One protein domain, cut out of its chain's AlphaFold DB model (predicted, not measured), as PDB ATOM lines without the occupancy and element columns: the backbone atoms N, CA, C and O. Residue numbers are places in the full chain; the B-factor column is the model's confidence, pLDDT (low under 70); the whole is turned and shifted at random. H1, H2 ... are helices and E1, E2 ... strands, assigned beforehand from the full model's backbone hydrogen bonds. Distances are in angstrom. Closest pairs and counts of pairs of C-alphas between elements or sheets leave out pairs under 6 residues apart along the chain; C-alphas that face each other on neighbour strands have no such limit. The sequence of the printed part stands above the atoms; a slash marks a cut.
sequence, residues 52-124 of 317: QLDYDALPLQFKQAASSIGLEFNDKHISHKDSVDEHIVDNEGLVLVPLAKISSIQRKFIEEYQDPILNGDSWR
ATOM      1  N   GLN A  52     188.191 177.064 201.892       82.88
ATOM      2  CA  GLN A  52     189.434 176.351 201.626       82.88
ATOM      3  C   GLN A  52     190.608 177.301 201.866       82.88
ATOM      4  O   GLN A  52     190.554 178.474 201.480       82.88
ATOM      5  N   LEU A  53     191.624 176.799 202.556       81.25
ATOM      6  CA  LEU A  53     192.885 177.489 202.748       81.25
ATOM      7  C   LEU A  53     193.703 177.366 201.466       81.25
ATOM      8  O   LEU A  53     193.769 176.300 200.856       81.25
ATOM      9  N   ASP A  54     194.282 178.490 201.072       83.38
ATOM     10  CA  ASP A  54     195.134 178.626 199.903       83.38
ATOM     11  C   ASP A  54     196.425 179.309 200.356       83.38
ATOM     12  O   ASP A  54     196.391 180.353 201.022       83.38
ATOM     13  N   TYR A  55     197.549 178.673 200.045       83.12
ATOM     14  CA  TYR A  55     198.892 179.087 200.437       83.12
ATOM     15  C   TYR A  55     199.750 179.508 199.226       83.12
ATOM     16  O   TYR A  55     200.966 179.713 199.358       83.12
ATOM     17  N   ASP A  56     199.139 179.684 198.050       82.62
ATOM     18  CA  ASP A  56     199.820 180.048 196.802       82.62
ATOM     19  C   ASP A  56     200.477 181.425 196.897       82.62
ATOM     20  O   ASP A  56     201.638 181.608 196.522       82.62
ATOM     21  N   ALA A  57     199.754 182.388 197.470       82.81
ATOM     22  CA  ALA A  57     200.148 183.794 197.538       82.81
ATOM     23  C   ALA A  57     201.164 184.122 198.653       82.81
ATOM     24  O   ALA A  57     201.395 185.296 198.955       82.81
ATOM     25  N   LEU A  58     201.771 183.113 199.287       84.88
ATOM     26  CA  LEU A  58     202.752 183.332 200.350       84.88
ATOM     27  C   LEU A  58     204.093 183.845 199.790       84.88
ATOM     28  O   LEU A  58     204.618 183.269 198.831       84.88
ATOM     29  N   PRO A  59     204.717 184.859 200.423       87.31
ATOM     30  CA  PRO A  59     206.029 185.351 200.017       87.31
ATOM     31  C   PRO A  59     207.097 184.250 200.012       87.31
ATOM     32  O   PRO A  59     207.182 183.436 200.934       87.31
ATOM     33  N   LEU A  60     207.992 184.267 199.020       86.44
ATOM     34  CA  LEU A  60     209.092 183.296 198.925       86.44
ATOM     35  C   LEU A  60     209.977 183.296 200.183       86.44
ATOM     36  O   LEU A  60     210.391 182.240 200.653       86.44
ATOM     37  N   GLN A  61     210.220 184.479 200.751       87.31
ATOM     38  CA  GLN A  61     210.989 184.650 201.986       87.31
ATOM     39  C   GLN A  61     210.342 183.910 203.164       87.31
ATOM     40  O   GLN A  61     211.035 183.258 203.943       87.31
ATOM     41  N   PHE A  62     209.009 183.946 203.257       88.00
ATOM     42  CA  PHE A  62     208.266 183.205 204.271       88.00
ATOM     43  C   PHE A  62     208.410 181.694 204.063       88.00
ATOM     44  O   PHE A  62     208.737 180.988 205.014       88.00
ATOM     45  N   LYS A  63     208.258 181.195 202.826       88.38
ATOM     46  CA  LYS A  63     208.434 179.759 202.517       88.38
ATOM     47  C   LYS A  63     209.849 179.268 202.872       88.38
ATOM     48  O   LYS A  63     210.008 178.189 203.437       88.38
ATOM     49  N   GLN A  64     210.876 180.081 202.622       89.56
ATOM     50  CA  GLN A  64     212.262 179.776 203.006       89.56
ATOM     51  C   GLN A  64     212.463 179.748 204.530       89.56
ATOM     52  O   GLN A  64     213.102 178.832 205.061       89.56
ATOM     53  N   ALA A  65     211.898 180.720 205.250       88.62
ATOM     54  CA  ALA A  65     211.953 180.766 206.709       88.62
ATOM     55  C   ALA A  65     211.213 179.575 207.343       88.62
ATOM     56  O   ALA A  65     211.749 178.919 208.235       88.62
ATOM     57  N   ALA A  66     210.031 179.236 206.825       89.88
ATOM     58  CA  ALA A  66     209.270 178.057 207.225       89.88
ATOM     59  C   ALA A  66     210.065 176.759 207.001       89.88
ATOM     60  O   ALA A  66     210.173 175.936 207.915       89.88
ATOM     61  N   SER A  67     210.715 176.617 205.839       90.44
ATOM     62  CA  SER A  67     211.560 175.456 205.523       90.44
ATOM     63  C   SER A  67     212.752 175.319 206.473       90.44
ATOM     64  O   SER A  67     213.152 174.207 206.821       90.44
ATOM     65  N   SER A  68     213.297 176.441 206.953       90.25
ATOM     66  CA  SER A  68     214.381 176.455 207.948       90.25
ATOM     67  C   SER A  68     213.938 175.905 209.310       90.25
ATOM     68  O   SER A  68     214.760 175.420 210.081       90.25
ATOM     69  N   ILE A  69     212.633 175.945 209.593       89.56
ATOM     70  CA  ILE A  69     211.999 175.466 210.831       89.56
ATOM     71  C   ILE A  69     211.356 174.071 210.626       89.56
ATOM     72  O   ILE A  69     210.764 173.493 211.544       89.56
ATOM     73  N   GLY A  70     211.513 173.489 209.433       90.38
ATOM     74  CA  GLY A  70     211.031 172.149 209.095       90.38
ATOM     75  C   GLY A  70     209.566 172.088 208.654       90.38
ATOM     76  O   GLY A  70     208.956 171.024 208.766       90.38
ATOM     77  N   LEU A  71     209.002 173.203 208.177       91.38
ATOM     78  CA  LEU A  71     207.658 173.278 207.596       91.38
ATOM     79  C   LEU A  71     207.722 173.539 206.091       91.38
ATOM     80  O   LEU A  71     208.480 174.398 205.640       91.38
ATOM     81  N   GLU A  72     206.872 172.860 205.334       91.31
ATOM     82  CA  GLU A  72     206.690 173.085 203.902       91.31
ATOM     83  C   GLU A  72     205.234 173.469 203.615       91.31
ATOM     84  O   GLU A  72     204.299 172.752 203.978       91.31
ATOM     85  N   PHE A  73     205.055 174.647 203.011       89.31
ATOM     86  CA  PHE A  73     203.753 175.208 202.653       89.31
ATOM     87  C   PHE A  73     203.480 174.930 201.176       89.31
ATOM     88  O   PHE A  73     204.024 175.617 200.303       89.31
ATOM     89  N   ASN A  74     202.629 173.941 200.924       87.69
ATOM     90  CA  ASN A  74     202.091 173.632 199.605       87.69
ATOM     91  C   ASN A  74     200.756 174.349 199.416       87.69
ATOM     92  O   ASN A  74     200.108 174.708 200.393       87.69
ATOM     93  N   ASP A  75     200.312 174.480 198.171       85.38
ATOM     94  CA  ASP A  75     199.120 175.228 197.744       85.38
ATOM     95  C   ASP A  75     197.885 174.989 198.632       85.38
ATOM     96  O   ASP A  75     197.131 175.903 198.952       85.38
ATOM     97  N   LYS A  76     197.703 173.742 199.085       86.50
ATOM     98  CA  LYS A  76     196.515 173.298 199.828       86.50
ATOM     99  C   LYS A  76     196.800 172.656 201.180       86.50
ATOM    100  O   LYS A  76     195.854 172.293 201.862       86.50
ATOM    101  N   HIS A  77     198.053 172.446 201.567       88.62
ATOM    102  CA  HIS A  77     198.368 171.749 202.816       88.62
ATOM    103  C   HIS A  77     199.737 172.153 203.357       88.62
ATOM    104  O   HIS A  77     200.608 172.618 202.623       88.62
ATOM    105  N   ILE A  78     199.932 171.935 204.653       90.62
ATOM    106  CA  ILE A  78     201.209 172.155 205.334       90.62
ATOM    107  C   ILE A  78     201.757 170.793 205.740       90.62
ATOM    108  O   ILE A  78     201.038 170.009 206.359       90.62
ATOM    109  N   SER A  79     203.014 170.508 205.416       90.69
ATOM    110  CA  SER A  79     203.684 169.240 205.732       90.69
ATOM    111  C   SER A  79     204.998 169.466 206.481       90.69
ATOM    112  O   SER A  79     205.502 170.593 206.584       90.69
ATOM    113  N   HIS A  80     205.539 168.391 207.053       88.31
ATOM    114  CA  HIS A  80     206.903 168.401 207.567       88.31
ATOM    115  C   HIS A  80     207.894 168.280 206.413       88.31
ATOM    116  O   HIS A  80     207.726 167.444 205.533       88.31
ATOM    117  N   LYS A  81     208.991 169.039 206.474       83.25
ATOM    118  CA  LYS A  81     210.065 168.969 205.468       83.25
ATOM    119  C   LYS A  81     210.634 167.554 205.291       83.25
ATOM    120  O   LYS A  81     211.016 167.170 204.192       83.25
ATOM    121  N   ASP A  82     210.702 166.795 206.382       82.44
ATOM    122  CA  ASP A  82     211.275 165.446 206.388       82.44
ATOM    123  C   ASP A  82     210.263 164.367 205.953       82.44
ATOM    124  O   ASP A  82     210.654 163.237 205.668       82.44
ATOM    125  N   SER A  83     208.966 164.695 205.909       80.19
ATOM    126  CA  SER A  83     207.878 163.763 205.603       80.19
ATOM    127  C   SER A  83     206.771 164.474 204.826       80.19
ATOM    128  O   SER A  83     205.837 165.032 205.406       80.19
ATOM    129  N   VAL A  84     206.879 164.429 203.497       75.56
ATOM    130  CA  VAL A  84     205.898 165.017 202.567       75.56
ATOM    131  C   VAL A  84     204.522 164.346 202.707       75.56
ATOM    132  O   VAL A  84     203.490 165.006 202.571       75.56
ATOM    133  N   ASP A  85     204.504 163.056 203.056       73.81
ATOM    134  CA  ASP A  85     203.277 162.264 203.199       73.81
ATOM    135  C   ASP A  85     202.538 162.520 204.532       73.81
ATOM    136  O   ASP A  85     201.344 162.236 204.636       73.81
ATOM    137  N   GLU A  86     203.201 163.075 205.561       81.56
ATOM    138  CA  GLU A  86     202.549 163.444 206.830       81.56
ATOM    139  C   GLU A  86     202.072 164.902 206.769       81.56
ATOM    140  O   GLU A  86     202.782 165.853 207.109       81.56
ATOM    141  N   HIS A  87     200.830 165.082 206.326       85.69
ATOM    142  CA  HIS A  87     200.170 166.383 206.333       85.69
ATOM    143  C   HIS A  87     199.904 166.832 207.773       85.69
ATOM    144  O   HIS A  87     199.257 166.134 208.548       85.69
ATOM    145  N   ILE A  88     200.392 168.017 208.134       87.75
ATOM    146  CA  ILE A  88     200.145 168.655 209.430       87.75
ATOM    147  C   ILE A  88     198.780 169.335 209.408       87.75
ATOM    148  O   ILE A  88     197.998 169.165 210.344       87.75
ATOM    149  N   VAL A  89     198.508 170.099 208.345       89.88
ATOM    150  CA  VAL A  89     197.266 170.857 208.152       89.88
ATOM    151  C   VAL A  89     196.721 170.589 206.759       89.88
ATOM    152  O   VAL A  89     197.455 170.738 205.782       89.88
ATOM    153  N   ASP A  90     195.446 170.220 206.679       87.12
ATOM    154  CA  ASP A  90     194.744 169.989 205.413       87.12
ATOM    155  C   ASP A  90     194.195 171.294 204.797       87.12
ATOM    156  O   ASP A  90     194.212 172.365 205.412       87.12
ATOM    157  N   ASN A  91     193.637 171.194 203.596       86.94
ATOM    158  CA  ASN A  91     193.009 172.279 202.838       86.94
ATOM    159  C   ASN A  91     191.823 172.941 203.556       86.94
ATOM    160  O   ASN A  91     191.481 174.085 203.268       86.94
ATOM    161  N   GLU A  92     191.201 172.244 204.501       83.94
ATOM    162  CA  GLU A  92     190.114 172.744 205.344       83.94
ATOM    163  C   GLU A  92     190.613 173.351 206.666       83.94
ATOM    164  O   GLU A  92     189.811 173.825 207.471       83.94
ATOM    165  N   GLY A  93     191.929 173.351 206.909       81.38
ATOM    166  CA  GLY A  93     192.529 173.866 208.142       81.38
ATOM    167  C   GLY A  93     192.490 172.896 209.320       81.38
ATOM    168  O   GLY A  93     192.757 173.293 210.455       81.38
ATOM    169  N   LEU A  94     192.160 171.627 209.077       83.81
ATOM    170  CA  LEU A  94     192.181 170.588 210.102       83.81
ATOM    171  C   LEU A  94     193.619 170.175 210.412       83.81
ATOM    172  O   LEU A  94     194.386 169.855 209.506       83.81
ATOM    173  N   VAL A  95     193.965 170.151 211.700       87.69
ATOM    174  CA  VAL A  95     195.263 169.658 212.172       87.69
ATOM    175  C   VAL A  95     195.194 168.135 212.295       87.69
ATOM    176  O   VAL A  95     194.464 167.613 213.138       87.69
ATOM    177  N   LEU A  96     195.952 167.423 211.463       86.81
ATOM    178  CA  LEU A  96     195.934 165.954 211.381       86.81
ATOM    179  C   LEU A  96     196.944 165.296 212.333       86.81
ATOM    180  O   LEU A  96     196.811 164.127 212.694       86.81
ATOM    181  N   VAL A  97     197.942 166.061 212.777       87.06
ATOM    182  CA  VAL A  97     199.020 165.592 213.651       87.06
ATOM    183  C   VAL A  97     198.749 166.020 215.101       87.06
ATOM    184  O   VAL A  97     198.346 167.158 215.346       87.06
ATOM    185  N   PRO A  98     199.005 165.166 216.114       86.94
ATOM    186  CA  PRO A  98     198.889 165.571 217.510       86.94
ATOM    187  C   PRO A  98     199.704 166.834 217.821       86.94
ATOM    188  O   PRO A  98     200.901 166.895 217.543       86.94
ATOM    189  N   LEU A  99     199.086 167.805 218.502       83.62
ATOM    190  CA  LEU A  99     199.700 169.096 218.852       83.62
ATOM    191  C   LEU A  99     201.033 168.984 219.615       83.62
ATOM    192  O   LEU A  99     201.805 169.939 219.614       83.62
ATOM    193  N   ALA A 100     201.292 167.849 220.272       85.75
ATOM    194  CA  ALA A 100     202.539 167.566 220.982       85.75
ATOM    195  C   ALA A 100     203.744 167.339 220.051       85.75
ATOM    196  O   ALA A 100     204.877 167.538 220.478       85.75
ATOM    197  N   LYS A 101     203.512 166.932 218.797       86.06
ATOM    198  CA  LYS A 101     204.568 166.759 217.788       86.06
ATOM    199  C   LYS A 101     204.942 168.071 217.087       86.06
ATOM    200  O   LYS A 101     205.978 168.135 216.440       86.06
ATOM    201  N   ILE A 102     204.122 169.113 217.233       88.44
ATOM    202  CA  ILE A 102     204.337 170.423 216.612       88.44
ATOM    203  C   ILE A 102     205.031 171.338 217.622       88.44
ATOM    204  O   ILE A 102     204.494 171.619 218.698       88.44
ATOM    205  N   SER A 103     206.215 171.838 217.267       90.56
ATOM    206  CA  SER A 103     206.951 172.799 218.095       90.56
ATOM    207  C   SER A 103     206.189 174.120 218.241       90.56
ATOM    208  O   SER A 103     205.418 174.517 217.368       90.56
ATOM    209  N   SER A 104     206.434 174.857 219.326       88.94
ATOM    210  CA  SER A 104     205.807 176.161 219.583       88.94
ATOM    211  C   SER A 104     206.031 177.147 218.433       88.94
ATOM    212  O   SER A 104     205.121 177.883 218.062       88.94
ATOM    213  N   ILE A 105     207.232 177.133 217.845       89.44
ATOM    214  CA  ILE A 105     207.569 177.993 216.708       89.44
ATOM    215  C   ILE A 105     206.873 177.535 215.423       89.44
ATOM    216  O   ILE A 105     206.376 178.366 214.674       89.44
ATOM    217  N   GLN A 106     206.756 176.224 215.194       90.69
ATOM    218  CA  GLN A 106     206.043 175.680 214.037       90.69
ATOM    219  C   GLN A 106     204.558 176.038 214.098       90.69
ATOM    220  O   GLN A 106     203.997 176.528 213.125       90.69
ATOM    221  N   ARG A 107     203.944 175.885 215.277       90.12
ATOM    222  CA  ARG A 107     202.558 176.294 215.515       90.12
ATOM    223  C   ARG A 107     202.350 177.771 215.204       90.12
ATOM    224  O   ARG A 107     201.378 178.115 214.551       90.12
ATOM    225  N   LYS A 108     203.296 178.623 215.600       88.56
ATOM    226  CA  LYS A 108     203.241 180.053 215.298       88.56
ATOM    227  C   LYS A 108     203.246 180.343 213.796       88.56
ATOM    228  O   LYS A 108     202.442 181.141 213.340       88.56
ATOM    229  N   PHE A 109     204.115 179.685 213.028       89.88
ATOM    230  CA  PHE A 109     204.136 179.826 211.565       89.88
ATOM    231  C   PHE A 109     202.841 179.343 210.903       89.88
ATOM    232  O   PHE A 109     202.430 179.915 209.899       89.88
ATOM    233  N   ILE A 110     202.214 178.305 211.461       89.12
ATOM    234  CA  ILE A 110     200.934 177.771 210.983       89.12
ATOM    235  C   ILE A 110     199.781 178.731 211.313       89.12
ATOM    236  O   ILE A 110     198.958 179.005 210.451       89.12
ATOM    237  N   GLU A 111     199.710 179.249 212.541       85.81
ATOM    238  CA  GLU A 111     198.607 180.107 213.003       85.81
ATOM    239  C   GLU A 111     198.692 181.540 212.454       85.81
ATOM    240  O   GLU A 111     197.671 182.124 212.101       85.81
ATOM    241  N   GLU A 112     199.897 182.107 212.362       84.69
ATOM    242  CA  GLU A 112     200.154 183.470 211.871       84.69
ATOM    243  C   GLU A 112     200.572 183.490 210.387       84.69
ATOM    244  O   GLU A 112     201.245 184.433 209.949       84.69
ATOM    245  N   TYR A 113     200.216 182.448 209.620       77.38
ATOM    246  CA  TYR A 113     200.577 182.318 208.205       77.38
ATOM    247  C   TYR A 113     200.182 183.588 207.434       77.38
ATOM    248  O   TYR A 113     199.135 184.176 207.698       77.38
ATOM    249  N   GLN A 114     201.059 184.015 206.521       75.00
ATOM    250  CA  GLN A 114     201.170 185.340 205.884       75.00
ATOM    251  C   GLN A 114     202.288 186.208 206.479       75.00
ATOM    252  O   GLN A 114     203.137 186.652 205.717       75.00
ATOM    253  N   ASP A 115     202.335 186.413 207.801       76.50
ATOM    254  CA  ASP A 115     203.213 187.429 208.413       76.50
ATOM    255  C   ASP A 115     203.526 187.096 209.899       76.50
ATOM    256  O   ASP A 115     202.990 187.707 210.820       76.50
ATOM    257  N   PRO A 116     204.371 186.110 210.218       80.81
ATOM    258  CA  PRO A 116     204.628 185.727 211.607       80.81
ATOM    259  C   PRO A 116     205.487 186.781 212.330       80.81
ATOM    260  O   PRO A 116     206.512 187.227 211.814       80.81
ATOM    261  N   ILE A 117     205.128 187.154 213.563       82.62
ATOM    262  CA  ILE A 117     205.906 188.133 214.355       82.62
ATOM    263  C   ILE A 117     207.067 187.425 215.058       82.62
ATOM    264  O   ILE A 117     206.914 186.975 216.187       82.62
ATOM    265  N   LEU A 118     208.236 187.274 214.445       80.19
ATOM    266  CA  LEU A 118     209.304 186.433 215.021       80.19
ATOM    267  C   LEU A 118     210.114 187.103 216.138       80.19
ATOM    268  O   LEU A 118     210.615 186.408 217.025       80.19
ATOM    269  N   ASN A 119     210.205 188.434 216.133       82.12
ATOM    270  CA  ASN A 119     211.109 189.195 216.993       82.12
ATOM    271  C   ASN A 119     210.343 190.226 217.836       82.12
ATOM    272  O   ASN A 119     209.261 190.676 217.468       82.12
ATOM    273  N   GLY A 120     210.931 190.640 218.961       80.81
ATOM    274  CA  GLY A 120     210.368 191.702 219.809       80.81
ATOM    275  C   GLY A 120     210.381 193.094 219.164       80.81
ATOM    276  O   GLY A 120     209.670 193.983 219.622       80.81
ATOM    277  N   ASP A 121     211.155 193.272 218.090       84.50
ATOM    278  CA  ASP A 121     211.241 194.527 217.335       84.50
ATOM    279  C   ASP A 121     210.159 194.640 216.253       84.50
ATOM    280  O   ASP A 121     209.915 195.723 215.727       84.50
ATOM    281  N   SER A 122     209.482 193.534 215.928       82.75
ATOM    282  CA  SER A 122     208.350 193.523 215.000       82.75
ATOM    283  C   SER A 122     207.039 193.713 215.756       82.75
ATOM    284  O   SER A 122     206.748 192.983 216.701       82.75
ATOM    285  N   TRP A 123     206.257 194.711 215.348       84.38
ATOM    286  CA  TRP A 123     205.008 195.098 216.001       84.38
ATOM    287  C   TRP A 123     203.886 195.109 214.971       84.38
ATOM    288  O   TRP A 123     204.096 195.428 213.802       84.38
ATOM    289  N   ARG A 124     202.677 194.777 215.420       84.75
ATOM    290  CA  ARG A 124     201.446 194.916 214.645       84.75
ATOM    291  C   ARG A 124     200.453 195.750 215.422       84.75
ATOM    292  O   ARG A 124     200.469 195.757 216.652       84.75
TER     293      ARG A 124
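Overview. This is residues 52 to 124 of the 317 residues of the protein "WSD domain-containing protein" of Lodderomyces elongisporus (strain ATCC 11503 / CBS 2605 / JCM 1781 / NBRC 1676 / NRRL YB-4239) (UniProt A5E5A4). A small, strongly twisted sheet of three strands has the short helix H2 over one face and the short helix H1 near its E1 edge. A long loop, residues 90 to 103, leads from E3 to H2, and a tail without a named element, residues 112 to 124, ends far from the sheet. The printed part has 73 residues, with H1, E1, E2, E3 and H2 in chain order; the sheet order is E1, E2, E3, antiparallel throughout. The class is mixed, helices and strands, with 32 residues in named elements, under half. The whole is compact, with a radius of gyration of the C-alphas of 11.8 A and spans of 35 by 27 by 20 A.

Arrangement. E1, residues 71 to 74, E2, residues 77 to 80, and E3, residues 83 to 89, form a meander, each strand the antiparallel neighbour of the one before. In the hairpin E1 and E2, N 72 and O 79 are 2.9 A apart, within hydrogen-bond range; in the hairpin E2 and E3, N 88 and O 78 are at 2.7 A. H2, residues 104 to 111, is on the sheet at a height over the sheet of 10.2 A, with the local plane only just fitted, to 6 C-alphas. It lies over E2 and runs along the strands, at 9 degrees to E2 on the local plane. H1, residues 60 to 68, is on the sheet but only grazes it, with residues 62 to 67; its closest C-alphas to E1 are those of Ala 66 and Glu 72, 6.5 A. H1 and H2 are close but not clearly touching, the closest C-alphas being those of Ala 66 and Phe 109, 7.0 A. They run opposite ways at a shallow tilt of 32 degrees, only just short of steep. In H1 and H2 every O i to N i+4 pair is within hydrogen-bond range.

Along the chain. E3 measures 13.0 A from first to last C-alpha, H1 12.5 A, H2 10.5 A, E2 10.3 A and E1 9.7 A. C-alpha 60 of H1 is at (209.092, 183.296, 198.925), and C-alpha 111 of H2 at (198.607, 180.107, 213.003).

Size, cuts and confidence. The C-alphas of Asp 85 and Asp 121, the two farthest apart, are 36.1 A from each other. The printed part has no cut. The link E3 to H2 is long, with 14 residues; the other three are tight. The mean pLDDT of the printed part is 85.6, and no printed residue is under 70.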